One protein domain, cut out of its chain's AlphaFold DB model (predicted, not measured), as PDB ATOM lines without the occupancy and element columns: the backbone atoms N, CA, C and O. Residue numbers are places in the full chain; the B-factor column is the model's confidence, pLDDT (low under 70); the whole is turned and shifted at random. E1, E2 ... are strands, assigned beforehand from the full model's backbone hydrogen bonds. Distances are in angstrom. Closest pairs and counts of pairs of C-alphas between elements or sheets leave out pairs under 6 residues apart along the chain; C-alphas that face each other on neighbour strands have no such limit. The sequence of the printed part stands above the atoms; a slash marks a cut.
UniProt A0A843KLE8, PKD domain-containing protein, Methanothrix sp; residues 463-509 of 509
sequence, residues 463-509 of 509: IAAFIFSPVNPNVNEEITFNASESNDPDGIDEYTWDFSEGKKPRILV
ATOM      1  N   ILE A 463      53.198  39.639  19.136       89.31
ATOM      2  CA  ILE A 463      53.310  38.211  19.420       89.31
ATOM      3  C   ILE A 463      51.890  37.656  19.498       89.31
ATOM      4  O   ILE A 463      51.182  37.861  20.485       89.31
ATOM      5  N   ALA A 464      51.469  36.950  18.449       90.12
ATOM      6  CA  ALA A 464      50.172  36.286  18.418       90.12
ATOM      7  C   ALA A 464      50.186  35.025  19.297       90.12
ATOM      8  O   ALA A 464      50.984  34.110  19.083       90.12
ATOM      9  N   ALA A 465      49.271  34.960  20.260       91.75
ATOM     10  CA  ALA A 465      49.074  33.806  21.127       91.75
ATOM     11  C   ALA A 465      47.596  33.637  21.478       91.75
ATOM     12  O   ALA A 465      46.835  34.603  21.588       91.75
ATOM     13  N   PHE A 466      47.183  32.386  21.653       90.62
ATOM     14  CA  PHE A 466      45.821  32.072  22.035       90.62
ATOM     15  C   PHE A 466      45.716  30.804  22.867       90.62
ATOM     16  O   PHE A 466      46.505  29.870  22.732       90.62
ATOM     17  N   ILE A 467      44.642  30.752  23.646       90.25
ATOM     18  CA  ILE A 467      44.175  29.554  24.333       90.25
ATOM     19  C   ILE A 467      42.840  29.111  23.752       90.25
ATOM     20  O   ILE A 467      42.086  29.900  23.177       90.25
ATOM     21  N   PHE A 468      42.526  27.834  23.928       89.56
ATOM     22  CA  PHE A 468      41.224  27.292  23.575       89.56
ATOM     23  C   PHE A 468      40.706  26.360  24.666       89.56
ATOM     24  O   PHE A 468      41.476  25.721  25.385       89.56
ATOM     25  N   SER A 469      39.385  26.302  24.808       88.75
ATOM     26  CA  SER A 469      38.720  25.450  25.790       88.75
ATOM     27  C   SER A 469      37.449  24.825  25.205       88.75
ATOM     28  O   SER A 469      36.695  25.536  24.531       88.75
ATOM     29  N   PRO A 470      37.190  23.529  25.471       88.81
ATOM     30  CA  PRO A 470      38.047  22.601  26.222       88.81
ATOM     31  C   PRO A 470      39.262  22.124  25.405       88.81
ATOM     32  O   PRO A 470      39.219  22.070  24.181       88.81
ATOM     33  N   VAL A 471      40.340  21.728  26.095       87.31
ATOM     34  CA  VAL A 471      41.588  21.237  25.464       87.31
ATOM     35  C   VAL A 471      41.390  19.883  24.755       87.31
ATOM     36  O   VAL A 471      42.122  19.559  23.827       87.31
ATOM     37  N   ASN A 472      40.372  19.108  25.158       87.31
ATOM     38  CA  ASN A 472      39.999  17.816  24.566       87.31
ATOM     39  C   ASN A 472      38.490  17.778  24.242       87.31
ATOM     40  O   ASN A 472      37.726  17.169  24.995       87.31
ATOM     41  N   PRO A 473      38.044  18.453  23.172       86.50
ATOM     42  CA  PRO A 473      36.631  18.530  22.820       86.50
ATOM     43  C   PRO A 473      36.112  17.197  22.269       86.50
ATOM     44  O   PRO A 473      36.775  16.521  21.480       86.50
ATOM     45  N   ASN A 474      34.893  16.826  22.654       87.88
ATOM     46  CA  ASN A 474      34.163  15.722  22.044       87.88
ATOM     47  C   ASN A 474      33.615  16.117  20.666       87.88
ATOM     48  O   ASN A 474      33.497  17.291  20.313       87.88
ATOM     49  N   VAL A 475      33.217  15.119  19.874       83.44
ATOM     50  CA  VAL A 475      32.558  15.357  18.583       83.44
ATOM     51  C   VAL A 475      31.293  16.203  18.795       83.44
ATOM     52  O   VAL A 475      30.417  15.823  19.568       83.44
ATOM     53  N   ASN A 476      31.190  17.317  18.058       80.75
ATOM     54  CA  ASN A 476      30.143  18.349  18.157       80.75
ATOM     55  C   ASN A 476      30.178  19.239  19.417       80.75
ATOM     56  O   ASN A 476      29.222  19.979  19.643       80.75
ATOM     57  N   GLU A 477      31.247  19.201  20.213       84.75
ATOM     58  CA  GLU A 477      31.454  20.151  21.311       84.75
ATOM     59  C   GLU A 477      31.923  21.514  20.776       84.75
ATOM     60  O   GLU A 477      32.729  21.591  19.846       84.75
ATOM     61  N   GLU A 478      31.385  22.601  21.332       82.25
ATOM     62  CA  GLU A 478      31.778  23.962  20.963       82.25
ATOM     63  C   GLU A 478      33.132  24.302  21.598       82.25
ATOM     64  O   GLU A 478      33.311  24.166  22.807       82.25
ATOM     65  N   ILE A 479      34.080  24.766  20.781       86.19
ATOM     66  CA  ILE A 479      35.391  25.233  21.241       86.19
ATOM     67  C   ILE A 479      35.361  26.759  21.277       86.19
ATOM     68  O   ILE A 479      34.989  27.399  20.290       86.19
ATOM     69  N   THR A 480      35.766  27.341  22.403       87.50
ATOM     70  CA  THR A 480      36.003  28.786  22.514       87.50
ATOM     71  C   THR A 480      37.486  29.069  22.340       87.50
ATOM     72  O   THR A 480      38.296  28.464  23.040       87.50
ATOM     73  N   PHE A 481      37.827  30.000  21.449       87.56
ATOM     74  CA  PHE A 481      39.189  30.509  21.262       87.56
ATOM     75  C   PHE A 481      39.310  31.900  21.888       87.56
ATOM     76  O   PHE A 481      38.399  32.718  21.742       87.56
ATOM     77  N   ASN A 482      40.413  32.153  22.592       86.50
ATOM     78  CA  ASN A 482      40.692  33.414  23.270       86.50
ATOM     79  C   ASN A 482      42.126  33.876  22.967       86.50
ATOM     80  O   ASN A 482      43.076  33.175  23.316       86.50
ATOM     81  N   ALA A 483      42.267  35.044  22.334       89.81
ATOM     82  CA  ALA A 483      43.559  35.644  21.987       89.81
ATOM     83  C   ALA A 483      44.111  36.602  23.056       89.81
ATOM     84  O   ALA A 483      45.094  37.291  22.795       89.81
ATOM     85  N   SER A 484      43.543  36.625  24.266       87.75
ATOM     86  CA  SER A 484      43.994  37.493  25.362       87.75
ATOM     87  C   SER A 484      45.447  37.264  25.804       87.75
ATOM     88  O   SER A 484      45.964  38.039  26.599       87.75
ATOM     89  N   GLU A 485      46.090  36.181  25.357       90.69
ATOM     90  CA  GLU A 485      47.522  35.938  25.582       90.69
ATOM     91  C   GLU A 485      48.424  36.586  24.520       90.69
ATOM     92  O   GLU A 485      49.642  36.599  24.691       90.69
ATOM     93  N   SER A 486      47.860  37.123  23.433       92.38
ATOM     94  CA  SER A 486      48.627  37.911  22.466       92.38
ATOM     95  C   SER A 486      49.113  39.203  23.111       92.38
ATOM     96  O   SER A 486      48.398  39.820  23.901       92.38
ATOM     97  N   ASN A 487      50.312  39.639  22.738       89.19
ATOM     98  CA  ASN A 487      50.920  40.840  23.294       89.19
ATOM     99  C   ASN A 487      51.637  41.647  22.215       89.19
ATOM    100  O   ASN A 487      52.412  41.097  21.438       89.19
ATOM    101  N   ASP A 488      51.428  42.957  22.246       88.06
ATOM    102  CA  ASP A 488      52.184  43.938  21.480       88.06
ATOM    103  C   ASP A 488      52.457  45.145  22.397       88.06
ATOM    104  O   ASP A 488      51.497  45.724  22.919       88.06
ATOM    105  N   PRO A 489      53.728  45.506  22.657       84.50
ATOM    106  CA  PRO A 489      54.082  46.679  23.458       84.50
ATOM    107  C   PRO A 489      53.559  48.018  22.916       84.50
ATOM    108  O   PRO A 489      53.360  48.944  23.706       84.50
ATOM    109  N   ASP A 490      53.331  48.127  21.608       84.25
ATOM    110  CA  ASP A 490      52.794  49.310  20.936       84.25
ATOM    111  C   ASP A 490      51.257  49.266  20.790       84.25
ATOM    112  O   ASP A 490      50.627  50.282  20.480       84.25
ATOM    113  N   GLY A 491      50.638  48.130  21.125       84.44
ATOM    114  CA  GLY A 491      49.194  47.909  21.121       84.44
ATOM    115  C   GLY A 491      48.732  47.022  19.963       84.44
ATOM    116  O   GLY A 491      49.260  47.074  18.860       84.44
ATOM    117  N   ILE A 492      47.717  46.192  20.217       85.81
ATOM    118  CA  ILE A 492      47.133  45.305  19.203       85.81
ATOM    119  C   ILE A 492      45.940  46.010  18.553       85.81
ATOM    120  O   ILE A 492      44.971  46.330  19.240       85.81
ATOM    121  N   ASP A 493      46.006  46.220  17.237       86.19
ATOM    122  CA  ASP A 493      44.943  46.879  16.462       86.19
ATOM    123  C   ASP A 493      43.835  45.898  16.027       86.19
ATOM    124  O   ASP A 493      42.644  46.179  16.165       86.19
ATOM    125  N   GLU A 494      44.208  44.696  15.566       86.25
ATOM    126  CA  GLU A 494      43.263  43.693  15.064       86.25
ATOM    127  C   GLU A 494      43.679  42.255  15.419       86.25
ATOM    128  O   GLU A 494      44.855  41.893  15.406       86.25
ATOM    129  N   TYR A 495      42.678  41.403  15.670       85.44
ATOM    130  CA  TYR A 495      42.830  39.954  15.799       85.44
ATOM    131  C   TYR A 495      42.164  39.253  14.610       85.44
ATOM    132  O   TYR A 495      40.936  39.232  14.503       85.44
ATOM    133  N   THR A 496      42.958  38.625  13.741       84.00
ATOM    134  CA  THR A 496      42.452  37.832  12.606       84.00
ATOM    135  C   THR A 496      42.580  36.340  12.905       84.00
ATOM    136  O   THR A 496      43.644  35.869  13.299       84.00
ATOM    137  N   TRP A 497      41.509  35.581  12.672       82.62
ATOM    138  CA  TRP A 497      41.483  34.126  12.838       82.62
ATOM    139  C   TRP A 497      41.154  33.432  11.518       82.62
ATOM    140  O   TRP A 497      40.152  33.771  10.886       82.62
ATOM    141  N   ASP A 498      41.941  32.424  11.139       80.44
ATOM    142  CA  ASP A 498      41.661  31.558   9.990       80.44
ATOM    143  C   ASP A 498      41.392  30.122  10.460       80.44
ATOM    144  O   ASP A 498      42.272  29.434  10.979       80.44
ATOM    145  N   PHE A 499      40.147  29.677  10.292       76.19
ATOM    146  CA  PHE A 499      39.726  28.302  10.537       76.19
ATOM    147  C   PHE A 499      39.406  27.683   9.182       76.19
ATOM    148  O   PHE A 499      38.335  27.919   8.622       76.19
ATOM    149  N   SER A 500      40.345  26.895   8.666       67.88
ATOM    150  CA  SER A 500      40.399  26.437   7.278       67.88
ATOM    151  C   SER A 500      39.174  25.664   6.754       67.88
ATOM    152  O   SER A 500      39.096  25.496   5.542       67.88
ATOM    153  N   GLU A 501      38.183  25.266   7.582       62.97
ATOM    154  CA  GLU A 501      36.868  24.765   7.121       62.97
ATOM    155  C   GLU A 501      35.652  25.068   8.052       62.97
ATOM    156  O   GLU A 501      35.557  24.634   9.199       62.97
ATOM    157  N   GLY A 502      34.621  25.717   7.484       57.31
ATOM    158  CA  GLY A 502      33.206  25.302   7.568       57.31
ATOM    159  C   GLY A 502      32.314  25.687   8.762       57.31
ATOM    160  O   GLY A 502      31.108  25.853   8.558       57.31
ATOM    161  N   LYS A 503      32.819  25.861   9.989       57.66
ATOM    162  CA  LYS A 503      31.998  26.355  11.120       57.66
ATOM    163  C   LYS A 503      32.760  27.379  11.950       57.66
ATOM    164  O   LYS A 503      33.834  27.085  12.452       57.66
ATOM    165  N   LYS A 504      32.171  28.570  12.114       56.84
ATOM    166  CA  LYS A 504      32.732  29.647  12.939       56.84
ATOM    167  C   LYS A 504      32.641  29.253  14.422       56.84
ATOM    168  O   LYS A 504      31.515  29.108  14.905       56.84
ATOM    169  N   PRO A 505      33.765  29.062  15.131       61.53
ATOM    170  CA  PRO A 505      33.743  28.878  16.575       61.53
ATOM    171  C   PRO A 505      33.357  30.189  17.271       61.53
ATOM    172  O   PRO A 505      33.354  31.264  16.662       61.53
ATOM    173  N   ARG A 506      33.040  30.114  18.565       57.94
ATOM    174  CA  ARG A 506      32.864  31.310  19.387       57.94
ATOM    175  C   ARG A 506      34.234  31.912  19.691       57.94
ATOM    176  O   ARG A 506      35.093  31.253  20.273       57.94
ATOM    177  N   ILE A 507      34.418  33.161  19.282       66.06
ATOM    178  CA  ILE A 507      35.648  33.934  19.484       66.06
ATOM    179  C   ILE A 507      35.421  34.873  20.669       66.06
ATOM    180  O   ILE A 507      34.401  35.565  20.724       66.06
ATOM    181  N   LEU A 508      36.358  34.881  21.613       60.75
ATOM    182  CA  LEU A 508      36.495  35.929  22.619       60.75
ATOM    183  C   LEU A 508      37.807  36.666  22.331       60.75
ATOM    184  O   LEU A 508      38.820  36.028  22.042       60.75
ATOM    185  N   VAL A 509      37.747  37.996  22.343       55.28
ATOM    186  CA  VAL A 509      38.918  38.879  22.251       55.28
ATOM    187  C   VAL A 509      39.288  39.316  23.654       55.28
ATOM    188  O   VAL A 509      38.340  39.669  24.400       55.28
TER     189      VAL A 509
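AT A GLANCE: This is residues 463 to 509 of the 509 residues of the protein "PKD domain-containing protein" of Methanothrix sp (UniProt A0A843KLE8). With little regular structure, this is a small three-strand sheet, the hairpin E1 and E2 with the short last strand E3 beside E2, from which one long loop, residues 483 to 505, reaches out between E2 and E3. Residues 472 to 477 and 498 to 503 stick out. The 47 printed residues include 9 in strands E1, E2 and E3, with no named helix; the class is all strand, the sheet order E1, E2, E3, mixed. The whole is loose, radius of gyration of the C-alphas 12.2 A, spanning 40 by 20 by 14 A.

IN THESE COORDINATES: E1, residues 467 to 469, is 7.0 A long and begins at C-alpha 467 (44.175, 29.554, 24.333). E2, residues 480 to 482, measures 6.6 A. E3, residues 506 to 508, measures 6.7 A and ends at C-alpha 508 (36.495, 35.929, 22.619).

HOW THE PARTS SIT: E1 and E2 form an antiparallel hairpin at 160 degrees; N 467 and O 482 are 2.9 A apart, within hydrogen-bond range. E2 and E3 are parallel at 23 degrees, with N 508 and O 481 at 3.0 A. E1 and E3, the edge strands, are apart.

THE WHOLE: The C-alphas of Val 475 and Asp 490, the two farthest apart, are 39.6 A apart. The printed part has no cut. The link from E2 to E3, 23 residues, is long. Residues 500 to 509 have pLDDT under 70.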